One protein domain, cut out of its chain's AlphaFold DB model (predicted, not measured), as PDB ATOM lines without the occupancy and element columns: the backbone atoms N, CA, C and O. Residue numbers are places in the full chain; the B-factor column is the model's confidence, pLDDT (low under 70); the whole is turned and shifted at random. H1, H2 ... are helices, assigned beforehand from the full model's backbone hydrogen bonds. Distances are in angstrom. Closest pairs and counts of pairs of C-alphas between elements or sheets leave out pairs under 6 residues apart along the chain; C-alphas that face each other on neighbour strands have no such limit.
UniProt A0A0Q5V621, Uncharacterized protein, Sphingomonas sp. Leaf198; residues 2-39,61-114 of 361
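Overview. This is residues 2 to 39 and 61 to 114 of the 361 residues of an uncharacterized protein of Sphingomonas sp. Leaf198 (UniProt A0A0Q5V621). One long helix, H5, runs most of the length of a loose rod, and the rest of the printed part goes out along it as a row of shorter pieces: H1 at one end, then H2 and H3, then H4 towards the far end. Contacts between the outgoing pieces and H5 are few; the turn after H4 sticks out at the far end with residues 78 to 83, and H5 then leads back to near the start. The printed part has 92 residues with five named helices, H1 to H5 in that order, and no named strand; the class is all helix. The whole is loose, with a radius of gyration of the C-alphas of 16.5 A and spans of 54 by 23 by 18 A.

Along the chain. H1 is residues 7 to 13, 9.9 A from first to last C-alpha, and begins with C-alpha 7 at (135.995, 165.719, 157.871). H2, residues 15 to 25, is 15.2 A long. H3, residues 27 to 30, is 5.4 A long. After the cut, H4, residues 67 to 77, is 15.3 A long and ends with C-alpha 77 at (133.668, 144.565, 191.374). H5, residues 85 to 112, is 40.7 A long and ends with C-alpha 112 at (143.915, 171.438, 156.354).

Arrangement. H1 touches H5, with residues 105 to 111 of H5 alone; the closest C-alphas, of Ala 7 and Val 108, are 5.9 A apart, at a steep tilt of 65 degrees, the same way. H1 and H2 are close but not clearly touching, closest at the C-alphas of Ala 11 and Arg 18, 7.2 A. H2 and H3 touch only at the corner by their link, closest at the C-alphas of Ile 24 and Ala 30, 5.2 A. H2 is close to but not clearly touching H5, with the closest C-alphas, of Arg 18 and Met 107, 7.1 A apart, at a steep tilt of 40 degrees, opposite ways. H3 is likewise close to but not clearly touching H5, closest at the C-alphas of Pro 27 and Ala 96, 6.3 A. H4 and H5 are close but not clearly touching, closest at the C-alphas of Glu 77 and Ser 85, 7.0 A, at a shallow tilt of 33 degrees, only just short of steep, opposite ways. H4 is apart from H1, H2 and H3. Every O i to N i+4 pair is within hydrogen-bond range in H1, H2 and H4, and 23 of 24 are in H5; H3 is too short for such a pair.

Size, cuts and confidence. The two C-alphas farthest apart, of Lys 3 and Ile 80, are 54.4 A apart, while those of Lys 2 and Ala 114, the first and last printed, are 6.0 A apart. Residues 40 to 60 are not printed, and C-alphas 39 and 61 are 4.9 A apart across the cut, which lies in the link from H3 to H4. Of the links that are printed whole, H1 to H2 and H2 to H3 are tight and H4 to H5, 7 residues, is short. The mean pLDDT of the printed part is 84.6, and residues 77 to 87 are under 70.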
ATOM      1  N   LYS A   2     147.205 164.390 152.151       82.62
ATOM      2  CA  LYS A   2     146.580 165.247 151.136       82.62
ATOM      3  C   LYS A   2     145.695 166.288 151.815       82.62
ATOM      4  O   LYS A   2     145.029 165.956 152.799       82.62
ATOM      5  N   LYS A   3     145.667 167.503 151.263       85.62
ATOM      6  CA  LYS A   3     144.793 168.580 151.736       85.62
ATOM      7  C   LYS A   3     143.325 168.157 151.651       85.62
ATOM      8  O   LYS A   3     142.908 167.578 150.648       85.62
ATOM      9  N   ALA A   4     142.562 168.414 152.708       84.69
ATOM     10  CA  ALA A   4     141.131 168.129 152.776       84.69
ATOM     11  C   ALA A   4     140.400 169.307 153.432       84.69
ATOM     12  O   ALA A   4     140.898 169.867 154.406       84.69
ATOM     13  N   ALA A   5     139.247 169.688 152.876       78.81
ATOM     14  CA  ALA A   5     138.486 170.860 153.318       78.81
ATOM     15  C   ALA A   5     137.542 170.565 154.497       78.81
ATOM     16  O   ALA A   5     137.203 171.473 155.251       78.81
ATOM     17  N   ASP A   6     137.129 169.307 154.663       83.12
ATOM     18  CA  ASP A   6     136.206 168.874 155.707       83.12
ATOM     19  C   ASP A   6     136.530 167.454 156.209       83.12
ATOM     20  O   ASP A   6     137.426 166.767 155.705       83.12
ATOM     21  N   ALA A   7     135.795 167.015 157.233       84.62
ATOM     22  CA  ALA A   7     135.995 165.719 157.871       84.62
ATOM     23  C   ALA A   7     135.667 164.521 156.960       84.62
ATOM     24  O   ALA A   7     136.304 163.474 157.092       84.62
ATOM     25  N   VAL A   8     134.705 164.657 156.040       87.12
ATOM     26  CA  VAL A   8     134.282 163.573 155.139       87.12
ATOM     27  C   VAL A   8     135.343 163.367 154.062       87.12
ATOM     28  O   VAL A   8     135.888 162.270 153.932       87.12
ATOM     29  N   GLY A   9     135.740 164.443 153.382       85.69
ATOM     30  CA  GLY A   9     136.823 164.429 152.408       85.69
ATOM     31  C   GLY A   9     138.148 163.985 153.027       85.69
ATOM     32  O   GLY A   9     138.909 163.244 152.398       85.69
ATOM     33  N   PHE A  10     138.416 164.355 154.287       89.25
ATOM     34  CA  PHE A  10     139.574 163.848 155.022       89.25
ATOM     35  C   PHE A  10     139.497 162.333 155.240       89.25
ATOM     36  O   PHE A  10     140.469 161.627 154.962       89.25
ATOM     37  N   ALA A  11     138.360 161.827 155.718       87.25
ATOM     38  CA  ALA A  11     138.156 160.410 155.999       87.25
ATOM     39  C   ALA A  11     138.342 159.524 154.754       87.25
ATOM     40  O   ALA A  11     138.900 158.431 154.867       87.25
ATOM     41  N   GLU A  12     137.909 159.997 153.586       87.50
ATOM     42  CA  GLU A  12     138.064 159.291 152.311       87.50
ATOM     43  C   GLU A  12     139.498 159.384 151.777       87.50
ATOM     44  O   GLU A  12     140.119 158.375 151.437       87.50
ATOM     45  N   THR A  13     140.058 160.594 151.749       87.56
ATOM     46  CA  THR A  13     141.332 160.874 151.072       87.56
ATOM     47  C   THR A  13     142.551 160.460 151.902       87.56
ATOM     48  O   THR A  13     143.586 160.078 151.351       87.56
ATOM     49  N   ASN A  14     142.448 160.521 153.233       89.00
ATOM     50  CA  ASN A  14     143.546 160.275 154.170       89.00
ATOM     51  C   ASN A  14     143.314 159.036 155.049       89.00
ATOM     52  O   ASN A  14     143.917 158.923 156.118       89.00
ATOM     53  N   LYS A  15     142.494 158.077 154.592       90.50
ATOM     54  CA  LYS A  15     142.168 156.839 155.322       90.50
ATOM     55  C   LYS A  15     143.391 156.155 155.942       90.50
ATOM     56  O   LYS A  15     143.370 155.847 157.124       90.50
ATOM     57  N   GLY A  16     144.468 155.960 155.176       88.94
ATOM     58  CA  GLY A  16     145.674 155.287 155.678       88.94
ATOM     59  C   GLY A  16     146.351 156.024 156.839       88.94
ATOM     60  O   GLY A  16     146.764 155.392 157.801       88.94
ATOM     61  N   PHE A  17     146.415 157.358 156.786       90.56
ATOM     62  CA  PHE A  17     146.938 158.166 157.892       90.56
ATOM     63  C   PHE A  17     145.997 158.126 159.102       90.56
ATOM     64  O   PHE A  17     146.450 157.914 160.219       90.56
ATOM     65  N   ARG A  18     144.684 158.255 158.883       92.94
ATOM     66  CA  ARG A  18     143.689 158.156 159.955       92.94
ATOM     67  C   ARG A  18     143.778 156.813 160.683       92.94
ATOM     68  O   ARG A  18     143.874 156.782 161.904       92.94
ATOM     69  N   ASP A  19     143.747 155.718 159.932       92.69
ATOM     70  CA  ASP A  19     143.747 154.364 160.484       92.69
ATOM     71  C   ASP A  19     145.078 154.072 161.210       92.69
ATOM     72  O   ASP A  19     145.077 153.446 162.269       92.69
ATOM     73  N   LEU A  20     146.200 154.611 160.709       93.12
ATOM     74  CA  LEU A  20     147.496 154.578 161.389       93.12
ATOM     75  C   LEU A  20     147.446 155.264 162.759       93.12
ATOM     76  O   LEU A  20     147.801 154.644 163.757       93.12
ATOM     77  N   ILE A  21     147.004 156.522 162.824       94.19
ATOM     78  CA  ILE A  21     146.957 157.272 164.088       94.19
ATOM     79  C   ILE A  21     145.994 156.612 165.078       94.19
ATOM     80  O   ILE A  21     146.337 156.460 166.249       94.19
ATOM     81  N   LEU A  22     144.829 156.145 164.619       94.06
ATOM     82  CA  LEU A  22     143.890 155.410 165.471       94.06
ATOM     83  C   LEU A  22     144.503 154.114 166.021       94.06
ATOM     84  O   LEU A  22     144.280 153.798 167.182       94.06
ATOM     85  N   SER A  23     145.335 153.403 165.253       92.62
ATOM     86  CA  SER A  23     146.017 152.199 165.763       92.62
ATOM     87  C   SER A  23     146.994 152.471 166.918       92.62
ATOM     88  O   SER A  23     147.319 151.555 167.669       92.62
ATOM     89  N   ILE A  24     147.443 153.721 167.071       92.81
ATOM     90  CA  ILE A  24     148.420 154.149 168.082       92.81
ATOM     91  C   ILE A  24     147.734 154.847 169.256       92.81
ATOM     92  O   ILE A  24     148.177 154.717 170.392       92.81
ATOM     93  N   ALA A  25     146.677 155.613 168.993       94.75
ATOM     94  CA  ALA A  25     146.102 156.525 169.974       94.75
ATOM     95  C   ALA A  25     144.670 156.179 170.396       94.75
ATOM     96  O   ALA A  25     144.265 156.608 171.472       94.75
ATOM     97  N   ASP A  26     143.892 155.428 169.602       94.19
ATOM     98  CA  ASP A  26     142.529 155.050 170.001       94.19
ATOM     99  C   ASP A  26     142.600 154.128 171.233       94.19
ATOM    100  O   ASP A  26     143.174 153.037 171.129       94.19
ATOM    101  N   PRO A  27     142.026 154.516 172.391       93.19
ATOM    102  CA  PRO A  27     142.105 153.735 173.624       93.19
ATOM    103  C   PRO A  27     141.657 152.281 173.466       93.19
ATOM    104  O   PRO A  27     142.270 151.382 174.040       93.19
ATOM    105  N   ALA A  28     140.619 152.042 172.658       91.19
ATOM    106  CA  ALA A  28     140.044 150.714 172.462       91.19
ATOM    107  C   ALA A  28     140.962 149.778 171.657       91.19
ATOM    108  O   ALA A  28     140.797 148.561 171.703       91.19
ATOM    109  N   VAL A  29     141.925 150.337 170.918       90.94
ATOM    110  CA  VAL A  29     142.856 149.589 170.061       90.94
ATOM    111  C   VAL A  29     144.257 149.568 170.667       90.94
ATOM    112  O   VAL A  29     144.864 148.506 170.799       90.94
ATOM    113  N   ALA A  30     144.769 150.732 171.062       90.62
ATOM    114  CA  ALA A  30     146.158 150.916 171.453       90.62
ATOM    115  C   ALA A  30     146.489 150.320 172.827       90.62
ATOM    116  O   ALA A  30     147.561 149.728 172.983       90.62
ATOM    117  N   LEU A  31     145.575 150.437 173.805       89.12
ATOM    118  CA  LEU A  31     145.805 149.930 175.163       89.12
ATOM    119  C   LEU A  31     145.823 148.392 175.203       89.12
ATOM    120  O   LEU A  31     146.802 147.841 175.710       89.12
ATOM    121  N   PRO A  32     144.837 147.661 174.631       85.75
ATOM    122  CA  PRO A  32     144.874 146.195 174.636       85.75
ATOM    123  C   PRO A  32     146.044 145.626 173.827       85.75
ATOM    124  O   PRO A  32     146.597 144.587 174.186       85.75
ATOM    125  N   ALA A  33     146.448 146.313 172.754       84.12
ATOM    126  CA  ALA A  33     147.607 145.928 171.955       84.12
ATOM    127  C   ALA A  33     148.947 146.193 172.670       84.12
ATOM    128  O   ALA A  33     149.985 145.711 172.218       84.12
ATOM    129  N   GLY A  34     148.948 146.959 173.769       82.50
ATOM    130  CA  GLY A  34     150.164 147.405 174.453       82.50
ATOM    131  C   GLY A  34     151.019 148.349 173.607       82.50
ATOM    132  O   GLY A  34     152.199 148.528 173.899       82.50
ATOM    133  N   ILE A  35     150.439 148.932 172.552       85.00
ATOM    134  CA  ILE A  35     151.116 149.902 171.691       85.00
ATOM    135  C   ILE A  35     151.294 151.207 172.451       85.00
ATOM    136  O   ILE A  35     152.330 151.835 172.292       85.00
ATOM    137  N   SER A  36     150.343 151.590 173.300       89.88
ATOM    138  CA  SER A  36     150.424 152.813 174.099       89.88
ATOM    139  C   SER A  36     150.029 152.555 175.545       89.88
ATOM    140  O   SER A  36     149.310 151.597 175.841       89.88
ATOM    141  N   ALA A  37     150.520 153.395 176.450       89.88
ATOM    142  CA  ALA A  37     150.149 153.352 177.856       89.88
ATOM    143  C   ALA A  37     148.875 154.160 178.129       89.88
ATOM    144  O   ALA A  37     148.544 155.126 177.438       89.88
ATOM    145  N   ALA A  38     148.179 153.788 179.203       91.19
ATOM    146  CA  ALA A  38     147.127 154.624 179.756       91.19
ATOM    147  C   ALA A  38     147.704 155.994 180.124       91.19
ATOM    148  O   ALA A  38     148.758 156.081 180.757       91.19
ATOM    149  N   ARG A  39     146.986 157.057 179.753       91.94
ATOM    150  CA  ARG A  39     147.358 158.458 179.990       91.94
ATOM    151  C   ARG A  39     148.639 158.892 179.269       91.94
ATOM    152  O   ARG A  39     149.191 159.939 179.595       91.94
ATOM    153  N   CYS A  61     145.855 163.234 176.166       95.62
ATOM    154  CA  CYS A  61     146.278 161.993 176.817       95.62
ATOM    155  C   CYS A  61     145.283 160.872 176.520       95.62
ATOM    156  O   CYS A  61     144.080 161.102 176.620       95.62
ATOM    157  N   ILE A  62     145.773 159.672 176.202       95.19
ATOM    158  CA  ILE A  62     144.931 158.497 175.943       95.19
ATOM    159  C   ILE A  62     144.152 158.155 177.223       95.19
ATOM    160  O   ILE A  62     144.774 157.749 178.211       95.19
ATOM    161  N   PRO A  63     142.815 158.302 177.260       94.50
ATOM    162  CA  PRO A  63     142.041 157.945 178.440       94.50
ATOM    163  C   PRO A  63     142.065 156.433 178.641       94.50
ATOM    164  O   PRO A  63     141.966 155.660 177.690       94.50
ATOM    165  N   GLY A  64     142.203 156.004 179.889       91.62
ATOM    166  CA  GLY A  64     142.231 154.591 180.225       91.62
ATOM    167  C   GLY A  64     142.916 154.313 181.551       91.62
ATOM    168  O   GLY A  64     143.427 155.211 182.226       91.62
ATOM    169  N   LEU A  65     142.924 153.033 181.894       87.81
ATOM    170  CA  LEU A  65     143.570 152.481 183.073       87.81
ATOM    171  C   LEU A  65     144.699 151.550 182.631       87.81
ATOM    172  O   LEU A  65     144.600 150.871 181.608       87.81
ATOM    173  N   SER A  66     145.777 151.508 183.407       82.50
ATOM    174  CA  SER A  66     146.802 150.474 183.263       82.50
ATOM    175  C   SER A  66     146.211 149.084 183.527       82.50
ATOM    176  O   SER A  66     145.152 148.936 184.139       82.50
ATOM    177  N   SER A  67     146.911 148.034 183.097       77.75
ATOM    178  CA  SER A  67     146.492 146.647 183.338       77.75
ATOM    179  C   SER A  67     146.298 146.333 184.826       77.75
ATOM    180  O   SER A  67     145.363 145.618 185.184       77.75
ATOM    181  N   GLN A  68     147.139 146.899 185.697       78.50
ATOM    182  CA  GLN A  68     147.025 146.744 187.145       78.50
ATOM    183  C   GLN A  68     145.806 147.486 187.704       78.50
ATOM    184  O   GLN A  68     145.038 146.902 188.462       78.50
ATOM    185  N   GLU A  69     145.576 148.730 187.278       84.12
ATOM    186  CA  GLU A  69     144.394 149.502 187.681       84.12
ATOM    187  C   GLU A  69     143.090 148.835 187.222       84.12
ATOM    188  O   GLU A  69     142.120 148.813 187.976       84.12
ATOM    189  N   MET A  70     143.070 148.240 186.021       80.62
ATOM    190  CA  MET A  70     141.932 147.444 185.550       80.62
ATOM    191  C   MET A  70     141.713 146.198 186.412       80.62
ATOM    192  O   MET A  70     140.581 145.920 186.801       80.62
ATOM    193  N   ALA A  71     142.775 145.462 186.749       80.31
ATOM    194  CA  ALA A  71     142.667 144.287 187.612       80.31
ATOM    195  C   ALA A  71     142.181 144.655 189.026       80.31
ATOM    196  O   ALA A  71     141.378 143.931 189.616       80.31
ATOM    197  N   ASP A  72     142.634 145.783 189.569       82.12
ATOM    198  CA  ASP A  72     142.202 146.276 190.876       82.12
ATOM    199  C   ASP A  72     140.751 146.772 190.851       82.12
ATOM    200  O   ASP A  72     140.008 146.526 191.803       82.12
ATOM    201  N   ALA A  73     140.314 147.401 189.755       78.38
ATOM    202  CA  ALA A  73     138.912 147.747 189.537       78.38
ATOM    203  C   ALA A  73     138.028 146.485 189.491       78.38
ATOM    204  O   ALA A  73     137.081 146.381 190.266       78.38
ATOM    205  N   GLN A  74     138.405 145.474 188.701       77.31
ATOM    206  CA  GLN A  74     137.675 144.201 188.594       77.31
ATOM    207  C   GLN A  74     137.614 143.425 189.919       77.31
ATOM    208  O   GLN A  74     136.598 142.820 190.258       77.31
ATOM    209  N   LYS A  75     138.680 143.452 190.727       78.62
ATOM    210  CA  LYS A  75     138.666 142.835 192.067       78.62
ATOM    211  C   LYS A  75     137.691 143.530 193.015       78.62
ATOM    212  O   LYS A  75     137.058 142.857 193.824       78.62
ATOM    213  N   ARG A  76     137.565 144.858 192.924       71.94
ATOM    214  CA  ARG A  76     136.571 145.622 193.696       71.94
ATOM    215  C   ARG A  76     135.144 145.312 193.233       71.94
ATOM    216  O   ARG A  76     134.240 145.309 194.064       71.94
ATOM    217  N   GLU A  77     134.955 144.985 191.955       66.69
ATOM    218  CA  GLU A  77     133.668 144.565 191.374       66.69
ATOM    219  C   GLU A  77     133.210 143.170 191.824       66.69
ATOM    220  O   GLU A  77     132.011 142.917 191.892       66.69
ATOM    221  N   GLY A  78     134.135 142.275 192.193       58.09
ATOM    222  CA  GLY A  78     133.810 140.949 192.738       58.09
ATOM    223  C   GLY A  78     133.194 140.954 194.150       58.09
ATOM    224  O   GLY A  78     132.799 139.897 194.642       58.09
ATOM    225  N   GLY A  79     133.115 142.113 194.818       56.72
ATOM    226  CA  GLY A  79     132.425 142.307 196.099       56.72
ATOM    227  C   GLY A  79     131.012 142.888 195.936       56.72
ATOM    228  O   GLY A  79     130.657 143.381 194.875       56.72
ATOM    229  N   ILE A  80     130.208 142.885 197.009       50.75
ATOM    230  CA  ILE A  80     128.771 143.274 197.094       50.75
ATOM    231  C   ILE A  80     128.455 144.751 196.671       50.75
ATOM    232  O   ILE A  80     127.362 145.262 196.884       50.75
ATOM    233  N   GLY A  81     129.375 145.467 196.018       49.16
ATOM    234  CA  GLY A  81     129.286 146.890 195.658       49.16
ATOM    235  C   GLY A  81     129.020 147.215 194.179       49.16
ATOM    236  O   GLY A  81     129.499 148.244 193.707       49.16
ATOM    237  N   SER A  82     128.254 146.404 193.440       52.28
ATOM    238  CA  SER A  82     127.991 146.570 191.991       52.28
ATOM    239  C   SER A  82     127.210 147.838 191.576       52.28
ATOM    240  O   SER A  82     126.852 147.976 190.410       52.28
ATOM    241  N   MET A  83     126.919 148.765 192.498       50.22
ATOM    242  CA  MET A  83     126.255 150.048 192.200       50.22
ATOM    243  C   MET A  83     127.221 151.195 191.859       50.22
ATOM    244  O   MET A  83     126.776 152.204 191.323       50.22
ATOM    245  N   PHE A  84     128.526 151.069 192.136       50.78
ATOM    246  CA  PHE A  84     129.505 152.134 191.856       50.78
ATOM    247  C   PHE A  84     130.248 151.965 190.514       50.78
ATOM    248  O   PHE A  84     130.837 152.924 190.018       50.78
ATOM    249  N   SER A  85     130.198 150.783 189.888       52.72
ATOM    250  CA  SER A  85     130.992 150.447 188.690       52.72
ATOM    251  C   SER A  85     130.396 150.944 187.371       52.72
ATOM    252  O   SER A  85     131.141 151.265 186.443       52.72
ATOM    253  N   SER A  86     129.071 151.105 187.283       59.84
ATOM    254  CA  SER A  86     128.438 151.684 186.089       59.84
ATOM    255  C   SER A  86     128.845 153.140 185.857       59.84
ATOM    256  O   SER A  86     128.697 153.632 184.746       59.84
ATOM    257  N   GLY A  87     129.331 153.835 186.893       67.06
ATOM    258  CA  GLY A  87     129.843 155.200 186.790       67.06
ATOM    259  C   GLY A  87     131.213 155.243 186.120       67.06
ATOM    260  O   GLY A  87     131.355 155.876 185.083       67.06
ATOM    261  N   THR A  88     132.199 154.521 186.661       74.31
ATOM    262  CA  THR A  88     133.588 154.578 186.174       74.31
ATOM    263  C   THR A  88     133.758 153.994 184.773       74.31
ATOM    264  O   THR A  88     134.454 154.587 183.955       74.31
ATOM    265  N   ALA A  89     133.113 152.864 184.462       77.31
ATOM    266  CA  ALA A  89     133.186 152.288 183.115       77.31
ATOM    267  C   ALA A  89     132.551 153.222 182.073       77.31
ATOM    268  O   ALA A  89     133.156 153.506 181.043       77.31
ATOM    269  N   ARG A  90     131.375 153.780 182.386       82.50
ATOM    270  CA  ARG A  90     130.684 154.745 181.523       82.50
ATOM    271  C   ARG A  90     131.467 156.047 181.366       82.50
ATOM    272  O   ARG A  90     131.512 156.592 180.271       82.50
ATOM    273  N   GLU A  91     132.091 156.535 182.435       86.00
ATOM    274  CA  GLU A  91     132.949 157.719 182.393       86.00
ATOM    275  C   GLU A  91     134.172 157.481 181.500       86.00
ATOM    276  O   GLU A  91     134.498 158.328 180.673       86.00
ATOM    277  N   LEU A  92     134.817 156.313 181.598       87.56
ATOM    278  CA  LEU A  92     135.932 155.947 180.721       87.56
ATOM    279  C   LEU A  92     135.496 155.811 179.257       87.56
ATOM    280  O   LEU A  92     136.215 156.271 178.371       87.56
ATOM    281  N   GLU A  93     134.329 155.224 178.989       89.44
ATOM    282  CA  GLU A  93     133.755 155.149 177.640       89.44
ATOM    283  C   GLU A  93     133.457 156.543 177.068       89.44
ATOM    284  O   GLU A  93     133.789 156.829 175.915       89.44
ATOM    285  N   GLU A  94     132.887 157.439 177.877       93.38
ATOM    286  CA  GLU A  94     132.616 158.823 177.491       93.38
ATOM    287  C   GLU A  94     133.915 159.598 177.231       93.38
ATOM    288  O   GLU A  94     134.047 160.261 176.199       93.38
ATOM    289  N   GLN A  95     134.917 159.458 178.104       94.19
ATOM    290  CA  GLN A  95     136.246 160.041 177.913       94.19
ATOM    291  C   GLN A  95     136.918 159.505 176.643       94.19
ATOM    292  O   GLN A  95     137.468 160.294 175.875       94.19
ATOM    293  N   ALA A  96     136.844 158.197 176.381       94.31
ATOM    294  CA  ALA A  96     137.391 157.582 175.174       94.31
ATOM    295  C   ALA A  96     136.701 158.095 173.903       94.31
ATOM    296  O   ALA A  96     137.378 158.433 172.927       94.31
ATOM    297  N   SER A  97     135.373 158.223 173.921       94.94
ATOM    298  CA  SER A  97     134.595 158.786 172.813       94.94
ATOM    299  C   SER A  97     134.948 160.257 172.549       94.94
ATOM    300  O   SER A  97     135.210 160.653 171.405       94.94
ATOM    301  N   ASN A  98     135.029 161.067 173.607       95.94
ATOM    302  CA  ASN A  98     135.400 162.479 173.520       95.94
ATOM    303  C   ASN A  98     136.835 162.652 173.008       95.94
ATOM    304  O   ASN A  98     137.064 163.419 172.070       95.94
ATOM    305  N   PHE A  99     137.787 161.890 173.552       96.94
ATOM    306  CA  PHE A  99     139.175 161.878 173.094       96.94
ATOM    307  C   PHE A  99     139.267 161.504 171.615       96.94
ATOM    308  O   PHE A  99     139.901 162.217 170.842       96.94
ATOM    309  N   ARG A 100     138.592 160.430 171.187       95.69
ATOM    310  CA  ARG A 100     138.587 160.000 169.783       95.69
ATOM    311  C   ARG A 100     138.032 161.082 168.858       95.69
ATOM    312  O   ARG A 100     138.573 161.296 167.775       95.69
ATOM    313  N   THR A 101     136.983 161.779 169.284       95.19
ATOM    314  CA  THR A 101     136.383 162.884 168.525       95.19
ATOM    315  C   THR A 101     137.372 164.040 168.363       95.19
ATOM    316  O   THR A 101     137.577 164.524 167.248       95.19
ATOM    317  N   GLN A 102     138.053 164.437 169.442       96.44
ATOM    318  CA  GLN A 102     139.087 165.477 169.406       96.44
ATOM    319  C   GLN A 102     140.306 165.052 168.578       96.44
ATOM    320  O   GLN A 102     140.822 165.850 167.800       96.44
ATOM    321  N   LEU A 103     140.731 163.790 168.685       96.12
ATOM    322  CA  LEU A 103     141.826 163.214 167.905       96.12
ATOM    323  C   LEU A 103     141.520 163.273 166.404       96.12
ATOM    324  O   LEU A 103     142.359 163.701 165.613       96.12
ATOM    325  N   ILE A 104     140.301 162.896 166.004       94.50
ATOM    326  CA  ILE A 104     139.844 163.023 164.616       94.50
ATOM    327  C   ILE A 104     139.818 164.492 164.188       94.50
ATOM    328  O   ILE A 104     140.320 164.805 163.111       94.50
ATOM    329  N   GLY A 105     139.311 165.397 165.029       94.56
ATOM    330  CA  GLY A 105     139.353 166.838 164.767       94.56
ATOM    331  C   GLY A 105     140.777 167.354 164.526       94.56
ATOM    332  O   GLY A 105     141.021 168.058 163.548       94.56
ATOM    333  N   GLY A 106     141.736 166.928 165.347       95.44
ATOM    334  CA  GLY A 106     143.150 167.266 165.202       95.44
ATOM    335  C   GLY A 106     143.799 166.696 163.936       95.44
ATOM    336  O   GLY A 106     144.625 167.360 163.308       95.44
ATOM    337  N   MET A 107     143.390 165.498 163.508       94.69
ATOM    338  CA  MET A 107     143.793 164.921 162.221       94.69
ATOM    339  C   MET A 107     143.210 165.691 161.027       94.69
ATOM    340  O   MET A 107     143.915 165.921 160.046       94.69
ATOM    341  N   VAL A 108     141.951 166.130 161.105       93.44
ATOM    342  CA  VAL A 108     141.324 166.969 160.070       93.44
ATOM    343  C   VAL A 108     142.027 168.325 159.985       93.44
ATOM    344  O   VAL A 108     142.370 168.766 158.889       93.44
ATOM    345  N   ALA A 109     142.330 168.945 161.130       92.75
ATOM    346  CA  ALA A 109     143.128 170.167 161.190       92.75
ATOM    347  C   ALA A 109     144.518 169.963 160.560       92.75
ATOM    348  O   ALA A 109     144.944 170.784 159.750       92.75
ATOM    349  N   ALA A 110     145.181 168.831 160.824       91.56
ATOM    350  CA  ALA A 110     146.435 168.470 160.161       91.56
ATOM    351  C   ALA A 110     146.269 168.390 158.634       91.56
ATOM    352  O   ALA A 110     147.071 168.951 157.890       91.56
ATOM    353  N   GLY A 111     145.188 167.762 158.163       89.00
ATOM    354  CA  GLY A 111     144.827 167.707 156.747       89.00
ATOM    355  C   GLY A 111     144.637 169.088 156.114       89.00
ATOM    356  O   GLY A 111     145.039 169.283 154.972       89.00
ATOM    357  N   SER A 112     144.093 170.061 156.845       87.00
ATOM    358  CA  SER A 112     143.915 171.438 156.354       87.00
ATOM    359  C   SER A 112     145.238 172.196 156.162       87.00
ATOM    360  O   SER A 112     145.343 173.032 155.264       87.00
ATOM    361  N   LEU A 113     146.259 171.847 156.956       86.38
ATOM    362  CA  LEU A 113     147.618 172.396 156.893       86.38
ATOM    363  C   LEU A 113     148.520 171.654 155.897       86.38
ATOM    364  O   LEU A 113     149.660 172.058 155.672       86.38
ATOM    365  N   ALA A 114     148.044 170.550 155.313       82.12
ATOM    366  CA  ALA A 114     148.813 169.799 154.335       82.12
ATOM    367  C   ALA A 114     149.098 170.651 153.088       82.12
ATOM    368  O   ALA A 114     148.265 171.451 152.654       82.12
TER     369      ALA A 114